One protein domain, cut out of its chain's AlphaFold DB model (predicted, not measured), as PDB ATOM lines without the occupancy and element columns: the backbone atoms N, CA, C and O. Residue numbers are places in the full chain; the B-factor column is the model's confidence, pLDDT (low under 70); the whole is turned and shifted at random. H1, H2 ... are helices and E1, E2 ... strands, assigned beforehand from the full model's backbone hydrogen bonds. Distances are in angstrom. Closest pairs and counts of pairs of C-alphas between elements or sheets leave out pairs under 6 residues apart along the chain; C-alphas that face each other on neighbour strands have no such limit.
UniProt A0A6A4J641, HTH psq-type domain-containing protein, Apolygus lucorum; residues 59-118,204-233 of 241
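Overview. This is residues 59 to 118 and 204 to 233 of the 241 residues of the protein "HTH psq-type domain-containing protein" of Apolygus lucorum (UniProt A0A6A4J641). With little regular structure, long loops join three short helices, with H3 at one end of the longest axis, strand E1 toward the other, and H1 and H2 between. From E1's end, residues 217 to 233 fold back as a tail. The printed part has 90 residues, 26 in named elements, mostly helix, ordered H1, H2, H3, E1. It is only just loose, close to compact, with radius of gyration of the C-alphas 14.9 A and spans of 44 by 36 by 21 A.

Arrangement. H1, residues 59 to 69, is near H3, residues 98 to 102. H2, residues 76 to 82, is apart from both and from E1, residues 204 to 206. E1 pairs with no named strand; its residues 205 to 206 pair antiparallel with 117 to 118. In H1, H2 and H3 every O i to N i+4 pair is within hydrogen-bond range.

Along the chain. H1 runs 15.7 A from C-alpha 59 at (-33.837, 38.949, 81.443); H2 spans 9.9 A, H3 6.3 A. E1, 7.1 A, ends at C-alpha 206, (-40.962, 62.467, 84.729).

Size, cuts and confidence. Residues 119 to 203 are not printed; C-alphas 118 and 204 are 5.8 A apart. The link H2 to H3 is long. Residues 104 to 110, among others, have pLDDT under 70.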
ATOM      1  N   SER A  59     -32.869  39.340  82.468       72.19
ATOM      2  CA  SER A  59     -33.837  38.949  81.443       72.19
ATOM      3  C   SER A  59     -35.255  38.770  81.995       72.19
ATOM      4  O   SER A  59     -36.224  39.067  81.311       72.19
ATOM      5  N   ALA A  60     -35.423  38.313  83.234       79.38
ATOM      6  CA  ALA A  60     -36.761  38.020  83.745       79.38
ATOM      7  C   ALA A  60     -37.598  39.286  84.026       79.38
ATOM      8  O   ALA A  60     -38.775  39.315  83.676       79.38
ATOM      9  N   SER A  61     -37.012  40.356  84.578       84.12
ATOM     10  CA  SER A  61     -37.765  41.589  84.856       84.12
ATOM     11  C   SER A  61     -38.200  42.331  83.589       84.12
ATOM     12  O   SER A  61     -39.312  42.848  83.549       84.12
ATOM     13  N   GLN A  62     -37.385  42.319  82.529       88.44
ATOM     14  CA  GLN A  62     -37.779  42.868  81.225       88.44
ATOM     15  C   GLN A  62     -38.916  42.068  80.575       88.44
ATOM     16  O   GLN A  62     -39.822  42.668  80.012       88.44
ATOM     17  N   LEU A  63     -38.920  40.729  80.691       87.69
ATOM     18  CA  LEU A  63     -40.034  39.912  80.182       87.69
ATOM     19  C   LEU A  63     -41.339  40.208  80.905       87.69
ATOM     20  O   LEU A  63     -42.373  40.335  80.259       87.69
ATOM     21  N   ILE A  64     -41.284  40.325  82.232       87.25
ATOM     22  CA  ILE A  64     -42.457  40.695  83.024       87.25
ATOM     23  C   ILE A  64     -42.941  42.081  82.598       87.25
ATOM     24  O   ILE A  64     -44.131  42.259  82.377       87.25
ATOM     25  N   PHE A  65     -42.033  43.041  82.414       90.25
ATOM     26  CA  PHE A  65     -42.403  44.376  81.954       90.25
ATOM     27  C   PHE A  65     -43.086  44.349  80.581       90.25
ATOM     28  O   PHE A  65     -44.154  44.934  80.427       90.25
ATOM     29  N   HIS A  66     -42.523  43.623  79.610       89.56
ATOM     30  CA  HIS A  66     -43.155  43.437  78.304       89.56
ATOM     31  C   HIS A  66     -44.538  42.793  78.411       89.56
ATOM     32  O   HIS A  66     -45.448  43.220  77.715       89.56
ATOM     33  N   ALA A  67     -44.711  41.795  79.280       88.69
ATOM     34  CA  ALA A  67     -45.994  41.124  79.465       88.69
ATOM     35  C   ALA A  67     -47.045  42.021  80.139       88.69
ATOM     36  O   ALA A  67     -48.221  41.939  79.804       88.69
ATOM     37  N   VAL A  68     -46.634  42.868  81.087       88.62
ATOM     38  CA  VAL A  68     -47.540  43.754  81.835       88.62
ATOM     39  C   VAL A  68     -47.982  44.950  80.995       88.62
ATOM     40  O   VAL A  68     -49.150  45.319  81.030       88.62
ATOM     41  N   PHE A  69     -47.055  45.561  80.255       86.75
ATOM     42  CA  PHE A  69     -47.311  46.788  79.495       86.75
ATOM     43  C   PHE A  69     -47.516  46.552  77.993       86.75
ATOM     44  O   PHE A  69     -47.661  47.512  77.246       86.75
ATOM     45  N   ASP A  70     -47.503  45.294  77.554       86.19
ATOM     46  CA  ASP A  70     -47.617  44.877  76.152       86.19
ATOM     47  C   ASP A  70     -46.547  45.475  75.212       86.19
ATOM     48  O   ASP A  70     -46.738  45.628  74.008       86.19
ATOM     49  N   THR A  71     -45.359  45.790  75.737       88.62
ATOM     50  CA  THR A  71     -44.326  46.546  75.003       88.62
ATOM     51  C   THR A  71     -43.437  45.692  74.095       88.62
ATOM     52  O   THR A  71     -42.340  46.103  73.723       88.62
ATOM     53  N   TYR A  72     -43.848  44.475  73.737       85.38
ATOM     54  CA  TYR A  72     -43.036  43.578  72.897       85.38
ATOM     55  C   TYR A  72     -42.930  44.043  71.433       85.38
ATOM     56  O   TYR A  72     -42.109  43.518  70.681       85.38
ATOM     57  N   LYS A  73     -43.770  44.997  71.019       83.06
ATOM     58  CA  LYS A  73     -43.729  45.652  69.700       83.06
ATOM     59  C   LYS A  73     -43.091  47.039  69.736       83.06
ATOM     60  O   LYS A  73     -42.941  47.651  68.684       83.06
ATOM     61  N   GLU A  74     -42.741  47.524  70.920       85.50
ATOM     62  CA  GLU A  74     -42.166  48.853  71.092       85.50
ATOM     63  C   GLU A  74     -40.689  48.886  70.699       85.50
ATOM     64  O   GLU A  74     -39.996  47.861  70.646       85.50
ATOM     65  N   ASP A  75     -40.200  50.101  70.466       83.06
ATOM     66  CA  ASP A  75     -38.781  50.353  70.268       83.06
ATOM     67  C   ASP A  75     -38.021  50.182  71.595       83.06
ATOM     68  O   ASP A  75     -38.291  50.849  72.598       83.06
ATOM     69  N   LEU A  76     -37.016  49.306  71.614       86.44
ATOM     70  CA  LEU A  76     -36.177  49.061  72.786       86.44
ATOM     71  C   LEU A  76     -35.425  50.320  73.242       86.44
ATOM     72  O   LEU A  76     -35.136  50.464  74.433       86.44
ATOM     73  N   SER A  77     -35.122  51.248  72.330       84.12
ATOM     74  CA  SER A  77     -34.519  52.539  72.678       84.12
ATOM     75  C   SER A  77     -35.495  53.461  73.410       84.12
ATOM     76  O   SER A  77     -35.073  54.154  74.337       84.12
ATOM     77  N   LEU A  78     -36.795  53.388  73.100       86.62
ATOM     78  CA  LEU A  78     -37.832  54.103  73.850       86.62
ATOM     79  C   LEU A  78     -37.912  53.554  75.270       86.62
ATOM     80  O   LEU A  78     -37.877  54.310  76.243       86.62
ATOM     81  N   LEU A  79     -37.943  52.225  75.392       90.06
ATOM     82  CA  LEU A  79     -37.968  51.558  76.687       90.06
ATOM     83  C   LEU A  79     -36.720  51.895  77.513       90.06
ATOM     84  O   LEU A  79     -36.825  52.184  78.705       90.06
ATOM     85  N   SER A  80     -35.541  51.931  76.888       89.00
ATOM     86  CA  SER A  80     -34.297  52.358  77.538       89.00
ATOM     87  C   SER A  80     -34.352  53.811  77.995       89.00
ATOM     88  O   SER A  80     -33.845  54.128  79.065       89.00
ATOM     89  N   TRP A  81     -34.964  54.690  77.204       86.31
ATOM     90  CA  TRP A  81     -35.072  56.106  77.524       86.31
ATOM     91  C   TRP A  81     -36.073  56.388  78.651       86.31
ATOM     92  O   TRP A  81     -35.811  57.248  79.497       86.31
ATOM     93  N   MET A  82     -37.203  55.674  78.698       88.81
ATOM     94  CA  MET A  82     -38.237  55.871  79.725       88.81
ATOM     95  C   MET A  82     -37.941  55.152  81.049       88.81
ATOM     96  O   MET A  82     -38.553  55.444  82.078       88.81
ATOM     97  N   THR A  83     -37.002  54.206  81.046       90.12
ATOM     98  CA  THR A  83     -36.553  53.495  82.250       90.12
ATOM     99  C   THR A  83     -35.222  54.054  82.753       90.12
ATOM    100  O   THR A  83     -34.702  55.027  82.212       90.12
ATOM    101  N   SER A  84     -34.709  53.550  83.876       80.75
ATOM    102  CA  SER A  84     -33.407  53.984  84.405       80.75
ATOM    103  C   SER A  84     -32.310  53.898  83.333       80.75
ATOM    104  O   SER A  84     -32.179  52.865  82.682       80.75
ATOM    105  N   TYR A  85     -31.455  54.926  83.223       61.88
ATOM    106  CA  TYR A  85     -30.337  55.000  82.259       61.88
ATOM    107  C   TYR A  85     -29.372  53.802  82.311       61.88
ATOM    108  O   TYR A  85     -28.617  53.553  81.376       61.88
ATOM    109  N   THR A  86     -29.373  53.052  83.411       68.44
ATOM    110  CA  THR A  86     -28.541  51.856  83.594       68.44
ATOM    111  C   THR A  86     -29.156  50.578  83.007       68.44
ATOM    112  O   THR A  86     -28.486  49.538  82.966       68.44
ATOM    113  N   GLN A  87     -30.415  50.625  82.561       76.12
ATOM    114  CA  GLN A  87     -31.158  49.480  82.049       76.12
ATOM    115  C   GLN A  87     -30.965  49.340  80.535       76.12
ATOM    116  O   GLN A  87     -31.508  50.100  79.743       76.12
ATOM    117  N   VAL A  88     -30.219  48.313  80.127       84.75
ATOM    118  CA  VAL A  88     -30.065  47.951  78.712       84.75
ATOM    119  C   VAL A  88     -31.160  46.965  78.330       84.75
ATOM    120  O   VAL A  88     -31.194  45.856  78.871       84.75
ATOM    121  N   TRP A  89     -32.029  47.359  77.405       87.75
ATOM    122  CA  TRP A  89     -33.089  46.509  76.872       87.75
ATOM    123  C   TRP A  89     -32.545  45.510  75.859       87.75
ATOM    124  O   TRP A  89     -31.768  45.859  74.973       87.75
ATOM    125  N   MET A  90     -32.919  44.247  76.037       88.38
ATOM    126  CA  MET A  90     -32.426  43.138  75.228       88.38
ATOM    127  C   MET A  90     -33.463  42.726  74.180       88.38
ATOM    128  O   MET A  90     -34.666  42.841  74.406       88.38
ATOM    129  N   LYS A  91     -33.000  42.175  73.056       87.38
ATOM    130  CA  LYS A  91     -33.855  41.498  72.064       87.38
ATOM    131  C   LYS A  91     -34.242  40.106  72.540       87.38
ATOM    132  O   LYS A  91     -33.493  39.493  73.297       87.38
ATOM    133  N   ARG A  92     -35.338  39.536  72.038       85.81
ATOM    134  CA  ARG A  92     -35.858  38.222  72.452       85.81
ATOM    135  C   ARG A  92     -34.819  37.102  72.360       85.81
ATOM    136  O   ARG A  92     -34.697  36.329  73.309       85.81
ATOM    137  N   GLY A  93     -34.031  37.050  71.284       81.19
ATOM    138  CA  GLY A  93     -32.952  36.060  71.115       81.19
ATOM    139  C   GLY A  93     -31.827  36.179  72.154       81.19
ATOM    140  O   GLY A  93     -31.058  35.245  72.380       81.19
ATOM    141  N   GLN A  94     -31.744  37.316  72.846       81.00
ATOM    142  CA  GLN A  94     -30.764  37.554  73.895       81.00
ATOM    143  C   GLN A  94     -31.240  37.075  75.280       81.00
ATOM    144  O   GLN A  94     -30.412  36.995  76.192       81.00
ATOM    145  N   PHE A  95     -32.505  36.686  75.459       80.00
ATOM    146  CA  PHE A  95     -33.019  36.201  76.746       80.00
ATOM    147  C   PHE A  95     -32.553  34.774  77.021       80.00
ATOM    148  O   PHE A  95     -32.392  33.958  76.116       80.00
ATOM    149  N   THR A  96     -32.333  34.464  78.297       75.00
ATOM    150  CA  THR A  96     -32.184  33.074  78.729       75.00
ATOM    151  C   THR A  96     -33.544  32.389  78.654       75.00
ATOM    152  O   THR A  96     -34.555  32.987  79.026       75.00
ATOM    153  N   ASP A  97     -33.572  31.140  78.186       73.44
ATOM    154  CA  ASP A  97     -34.790  30.333  78.205       73.44
ATOM    155  C   ASP A  97     -35.328  30.240  79.646       73.44
ATOM    156  O   ASP A  97     -34.594  29.936  80.591       73.44
ATOM    157  N   LEU A  98     -36.625  30.506  79.815       71.94
ATOM    158  CA  LEU A  98     -37.319  30.404  81.100       71.94
ATOM    159  C   LEU A  98     -37.219  28.986  81.680       71.94
ATOM    160  O   LEU A  98     -37.154  28.818  82.897       71.94
ATOM    161  N   ARG A  99     -37.131  27.963  80.819       72.94
ATOM    162  CA  ARG A  99     -36.915  26.573  81.241       72.94
ATOM    163  C   ARG A  99     -35.559  26.391  81.913       72.94
ATOM    164  O   ARG A  99     -35.467  25.700  82.923       72.94
ATOM    165  N   GLU A 100     -34.521  27.051  81.414       71.31
ATOM    166  CA  GLU A 100     -33.188  27.026  82.026       71.31
ATOM    167  C   GLU A 100     -33.149  27.824  83.335       71.31
ATOM    168  O   GLU A 100     -32.466  27.434  84.280       71.31
ATOM    169  N   LEU A 101     -33.941  28.896  83.433       68.38
ATOM    170  CA  LEU A 101     -34.096  29.660  84.673       68.38
ATOM    171  C   LEU A 101     -34.761  28.848  85.788       68.38
ATOM    172  O   LEU A 101     -34.328  28.939  86.933       68.38
ATOM    173  N   SER A 102     -35.750  28.010  85.459       69.56
ATOM    174  CA  SER A 102     -36.436  27.155  86.442       69.56
ATOM    175  C   SER A 102     -35.510  26.145  87.135       69.56
ATOM    176  O   SER A 102     -35.771  25.727  88.260       69.56
ATOM    177  N   LYS A 103     -34.390  25.789  86.491       74.88
ATOM    178  CA  LYS A 103     -33.376  24.869  87.029       74.88
ATOM    179  C   LYS A 103     -32.421  25.548  88.018       74.88
ATOM    180  O   LYS A 103     -31.652  24.866  88.696       74.88
ATOM    181  N   LEU A 104     -32.423  26.880  88.095       65.06
ATOM    182  CA  LEU A 104     -31.561  27.647  88.987       65.06
ATOM    183  C   LEU A 104     -32.275  27.872  90.325       65.06
ATOM    184  O   LEU A 104     -33.071  28.794  90.471       65.06
ATOM    185  N   ALA A 105     -31.960  27.041  91.318       63.25
ATOM    186  CA  ALA A 105     -32.324  27.294  92.709       63.25
ATOM    187  C   ALA A 105     -31.195  28.065  93.431       63.25
ATOM    188  O   ALA A 105     -30.022  27.700  93.279       63.25
ATOM    189  N   PRO A 106     -31.507  29.092  94.246       62.59
ATOM    190  CA  PRO A 106     -32.826  29.699  94.468       62.59
ATOM    191  C   PRO A 106     -33.265  30.615  93.313       62.59
ATOM    192  O   PRO A 106     -32.410  31.165  92.610       62.59
ATOM    193  N   VAL A 107     -34.588  30.807  93.164       61.91
ATOM    194  CA  VAL A 107     -35.177  31.749  92.197       61.91
ATOM    195  C   VAL A 107     -34.512  33.104  92.408       61.91
ATOM    196  O   VAL A 107     -34.594  33.669  93.503       61.91
ATOM    197  N   PRO A 108     -33.791  33.620  91.411       61.94
ATOM    198  CA  PRO A 108     -33.057  34.842  91.613       61.94
ATOM    199  C   PRO A 108     -34.037  36.007  91.773       61.94
ATOM    200  O   PRO A 108     -34.842  36.254  90.880       61.94
ATOM    201  N   VAL A 109     -33.928  36.750  92.879       63.09
ATOM    202  CA  VAL A 109     -34.590  38.053  93.021       63.09
ATOM    203  C   VAL A 109     -34.125  38.921  91.855       63.09
ATOM    204  O   VAL A 109     -32.923  39.135  91.664       63.09
ATOM    205  N   THR A 110     -35.066  39.330  91.014       66.50
ATOM    206  CA  THR A 110     -34.787  40.199  89.878       66.50
ATOM    207  C   THR A 110     -34.863  41.638  90.362       66.50
ATOM    208  O   THR A 110     -35.740  42.002  91.143       66.50
ATOM    209  N   ASN A 111     -33.936  42.478  89.907       74.81
ATOM    210  CA  ASN A 111     -34.108  43.913  90.088       74.81
ATOM    211  C   ASN A 111     -35.272  44.347  89.191       74.81
ATOM    212  O   ASN A 111     -35.271  44.047  87.988       74.81
ATOM    213  N   GLY A 112     -36.261  45.016  89.782       82.06
ATOM    214  CA  GLY A 112     -37.399  45.565  89.055       82.06
ATOM    215  C   GLY A 112     -36.955  46.561  87.985       82.06
ATOM    216  O   GLY A 112     -35.911  47.207  88.102       82.06
ATOM    217  N   VAL A 113     -37.747  46.675  86.922       88.50
ATOM    218  CA  VAL A 113     -37.567  47.738  85.931       88.50
ATOM    219  C   VAL A 113     -38.097  49.031  86.541       88.50
ATOM    220  O   VAL A 113     -39.290  49.149  86.805       88.50
ATOM    221  N   ILE A 114     -37.201  49.986  86.786       89.50
ATOM    222  CA  ILE A 114     -37.562  51.295  87.333       89.50
ATOM    223  C   ILE A 114     -37.925  52.217  86.173       89.50
ATOM    224  O   ILE A 114     -37.087  52.508  85.314       89.50
ATOM    225  N   VAL A 115     -39.174  52.669  86.163       90.69
ATOM    226  CA  VAL A 115     -39.697  53.646  85.207       90.69
ATOM    227  C   VAL A 115     -39.361  55.043  85.716       90.69
ATOM    228  O   VAL A 115     -39.722  55.394  86.834       90.69
ATOM    229  N   THR A 116     -38.647  55.830  84.913       90.69
ATOM    230  CA  THR A 116     -38.273  57.219  85.244       90.69
ATOM    231  C   THR A 116     -39.125  58.233  84.490       90.69
ATOM    232  O   THR A 116     -39.262  59.375  84.928       90.69
ATOM    233  N   LYS A 117     -39.719  57.817  83.367       89.38
ATOM    234  CA  LYS A 117     -40.611  58.622  82.539       89.38
ATOM    235  C   LYS A 117     -41.836  57.810  82.159       89.38
ATOM    236  O   LYS A 117     -41.737  56.609  81.933       89.38
ATOM    237  N   TYR A 118     -42.977  58.466  82.039       89.88
ATOM    238  CA  TYR A 118     -44.215  57.827  81.622       89.88
ATOM    239  C   TYR A 118     -45.008  58.742  80.694       89.88
ATOM    240  O   TYR A 118     -44.875  59.965  80.730       89.88
ATOM    241  N   TRP A 204     -44.953  63.393  77.504       85.75
ATOM    242  CA  TRP A 204     -44.123  62.612  78.413       85.75
ATOM    243  C   TRP A 204     -43.896  63.362  79.721       85.75
ATOM    244  O   TRP A 204     -43.688  64.575  79.736       85.75
ATOM    245  N   ARG A 205     -43.901  62.630  80.835       87.12
ATOM    246  CA  ARG A 205     -43.717  63.178  82.182       87.12
ATOM    247  C   ARG A 205     -42.644  62.413  82.936       87.12
ATOM    248  O   ARG A 205     -42.536  61.194  82.798       87.12
ATOM    249  N   LYS A 206     -41.867  63.113  83.763       89.31
ATOM    250  CA  LYS A 206     -40.962  62.467  84.729       89.31
ATOM    251  C   LYS A 206     -41.766  61.877  85.885       89.31
ATOM    252  O   LYS A 206     -42.725  62.486  86.353       89.31
ATOM    253  N   VAL A 207     -41.354  60.712  86.369       87.69
ATOM    254  CA  VAL A 207     -41.883  60.136  87.609       87.69
ATOM    255  C   VAL A 207     -41.244  60.895  88.777       87.69
ATOM    256  O   VAL A 207     -40.141  60.563  89.197       87.69
ATOM    257  N   ASN A 208     -41.911  61.944  89.265       79.00
ATOM    258  CA  ASN A 208     -41.581  62.579  90.544       79.00
ATOM    259  C   ASN A 208     -42.495  62.000  91.628       79.00
ATOM    260  O   ASN A 208     -43.667  61.736  91.373       79.00
ATOM    261  N   GLU A 209     -41.971  61.820  92.838       57.16
ATOM    262  CA  GLU A 209     -42.603  60.985  93.868       57.16
ATOM    263  C   GLU A 209     -43.975  61.488  94.368       57.16
ATOM    264  O   GLU A 209     -44.710  60.698  94.953       57.16
ATOM    265  N   LEU A 210     -44.368  62.752  94.129       54.78
ATOM    266  CA  LEU A 210     -45.518  63.368  94.822       54.78
ATOM    267  C   LEU A 210     -46.365  64.394  94.026       54.78
ATOM    268  O   LEU A 210     -47.317  64.939  94.583       54.78
ATOM    269  N   SER A 211     -46.095  64.675  92.745       66.56
ATOM    270  CA  SER A 211     -46.885  65.645  91.957       66.56
ATOM    271  C   SER A 211     -47.070  65.216  90.503       66.56
ATOM    272  O   SER A 211     -46.347  64.352  90.010       66.56
ATOM    273  N   ILE A 212     -48.020  65.846  89.793       70.38
ATOM    274  CA  ILE A 212     -48.123  65.739  88.329       70.38
ATOM    275  C   ILE A 212     -46.740  66.088  87.763       70.38
ATOM    276  O   ILE A 212     -46.274  67.215  87.923       70.38
ATOM    277  N   GLY A 213     -46.057  65.090  87.202       69.75
ATOM    278  CA  GLY A 213     -44.657  65.205  86.806       69.75
ATOM    279  C   GLY A 213     -44.423  66.306  85.776       69.75
ATOM    280  O   GLY A 213     -45.307  66.604  84.961       69.75
ATOM    281  N   GLU A 214     -43.216  66.882  85.804       83.19
ATOM    282  CA  GLU A 214     -42.760  67.856  84.810       83.19
ATOM    283  C   GLU A 214     -42.908  67.287  83.399       83.19
ATOM    284  O   GLU A 214     -42.488  66.155  83.129       83.19
ATOM    285  N   VAL A 215     -43.488  68.094  82.510       83.31
ATOM    286  CA  VAL A 215     -43.597  67.781  81.086       83.31
ATOM    287  C   VAL A 215     -42.210  67.830  80.465       83.31
ATOM    288  O   VAL A 215     -41.493  68.825  80.576       83.31
ATOM    289  N   ILE A 216     -41.839  66.745  79.801       83.31
ATOM    290  CA  ILE A 216     -40.593  66.630  79.057       83.31
ATOM    291  C   ILE A 216     -40.850  67.186  77.659       83.31
ATOM    292  O   ILE A 216     -41.737  66.704  76.960       83.31
ATOM    293  N   LYS A 217     -40.085  68.211  77.275       80.62
ATOM    294  CA  LYS A 217     -40.159  68.835  75.942       80.62
ATOM    295  C   LYS A 217     -39.223  68.194  74.917       80.62
ATOM    296  O   LYS A 217     -39.254  68.581  73.757       80.62
ATOM    297  N   ASP A 218     -38.379  67.267  75.355       74.25
ATOM    298  CA  ASP A 218     -37.453  66.578  74.471       74.25
ATOM    299  C   ASP A 218     -38.208  65.546  73.638       74.25
ATOM    300  O   ASP A 218     -38.824  64.623  74.181       74.25
ATOM    301  N   ASP A 219     -38.108  65.686  72.321       70.50
ATOM    302  CA  ASP A 219     -38.621  64.700  71.385       70.50
ATOM    303  C   ASP A 219     -37.705  63.475  71.386       70.50
ATOM    304  O   ASP A 219     -36.506  63.542  71.102       70.50
ATOM    305  N   PHE A 220     -38.278  62.322  71.722       79.94
ATOM    306  CA  PHE A 220     -37.579  61.053  71.610       79.94
ATOM    307  C   PHE A 220     -37.502  60.623  70.139       79.94
ATOM    308  O   PHE A 220     -38.516  60.569  69.444       79.94
ATOM    309  N   GLN A 221     -36.303  60.250  69.685       76.75
ATOM    310  CA  GLN A 221     -36.092  59.641  68.373       76.75
ATOM    311  C   GLN A 221     -35.827  58.145  68.528       76.75
ATOM    312  O   GLN A 221     -34.844  57.734  69.148       76.75
ATOM    313  N   GLY A 222     -36.721  57.337  67.956       75.69
ATOM    314  CA  GLY A 222     -36.577  55.887  67.918       75.69
ATOM    315  C   GLY A 222     -35.411  55.442  67.042       75.69
ATOM    316  O   GLY A 222     -35.089  56.068  66.034       75.69
ATOM    317  N   THR A 223     -34.793  54.330  67.422       76.06
ATOM    318  CA  THR A 223     -33.725  53.678  66.648       76.06
ATOM    319  C   THR A 223     -34.249  52.572  65.735       76.06
ATOM    320  O   THR A 223     -33.495  52.047  64.922       76.06
ATOM    321  N   GLY A 224     -35.520  52.180  65.881       76.25
ATOM    322  CA  GLY A 224     -36.104  51.039  65.174       76.25
ATOM    323  C   GLY A 224     -35.634  49.683  65.714       76.25
ATOM    324  O   GLY A 224     -35.813  48.657  65.060       76.25
ATOM    325  N   SER A 225     -35.022  49.648  66.901       78.19
ATOM    326  CA  SER A 225     -34.571  48.405  67.524       78.19
ATOM    327  C   SER A 225     -35.759  47.677  68.149       78.19
ATOM    328  O   SER A 225     -36.211  48.030  69.235       78.19
ATOM    329  N   LEU A 226     -36.287  46.659  67.467       82.12
ATOM    330  CA  LEU A 226     -37.478  45.933  67.919       82.12
ATOM    331  C   LEU A 226     -37.118  44.682  68.723       82.12
ATOM    332  O   LEU A 226     -36.186  43.948  68.382       82.12
ATOM    333  N   PHE A 227     -37.919  44.381  69.746       86.94
ATOM    334  CA  PHE A 227     -37.723  43.228  70.632       86.94
ATOM    335  C   PHE A 227     -37.639  41.885  69.894       86.94
ATOM    336  O   PHE A 227     -36.798  41.052  70.232       86.94
ATOM    337  N   LEU A 228     -38.500  41.662  68.897       83.50
ATOM    338  CA  LEU A 228     -38.555  40.409  68.134       83.50
ATOM    339  C   LEU A 228     -37.654  40.400  66.890       83.50
ATOM    340  O   LEU A 228     -37.567  39.361  66.244       83.50
ATOM    341  N   SER A 229     -36.992  41.517  66.565       78.88
ATOM    342  CA  SER A 229     -36.128  41.589  65.380       78.88
ATOM    343  C   SER A 229     -34.928  40.656  65.501       78.88
ATOM    344  O   SER A 229     -34.329  40.515  66.576       78.88
ATOM    345  N   THR A 230     -34.539  40.061  64.380       75.00
ATOM    346  CA  THR A 230     -33.217  39.447  64.250       75.00
ATOM    347  C   THR A 230     -32.196  40.504  63.823       75.00
ATOM    348  O   THR A 230     -32.552  41.537  63.253       75.00
ATOM    349  N   ASP A 231     -30.919  40.310  64.160       65.31
ATOM    350  CA  ASP A 231     -29.866  41.263  63.770       65.31
ATOM    351  C   ASP A 231     -29.673  41.307  62.238       65.31
ATOM    352  O   ASP A 231     -29.290  42.344  61.699       65.31
ATOM    353  N   ASP A 232     -30.044  40.232  61.535       56.81
ATOM    354  CA  ASP A 232     -29.936  40.109  60.077       56.81
ATOM    355  C   ASP A 232     -31.004  40.929  59.322       56.81
ATOM    356  O   ASP A 232     -30.726  41.500  58.266       56.81
ATOM    357  N   GLU A 233     -32.217  41.056  59.870       55.09
ATOM    358  CA  GLU A 233     -33.330  41.780  59.228       55.09
ATOM    359  C   GLU A 233     -33.107  43.298  59.173       55.09
ATOM    360  O   GLU A 233     -33.464  43.949  58.191       55.09
TER     361      GLU A 233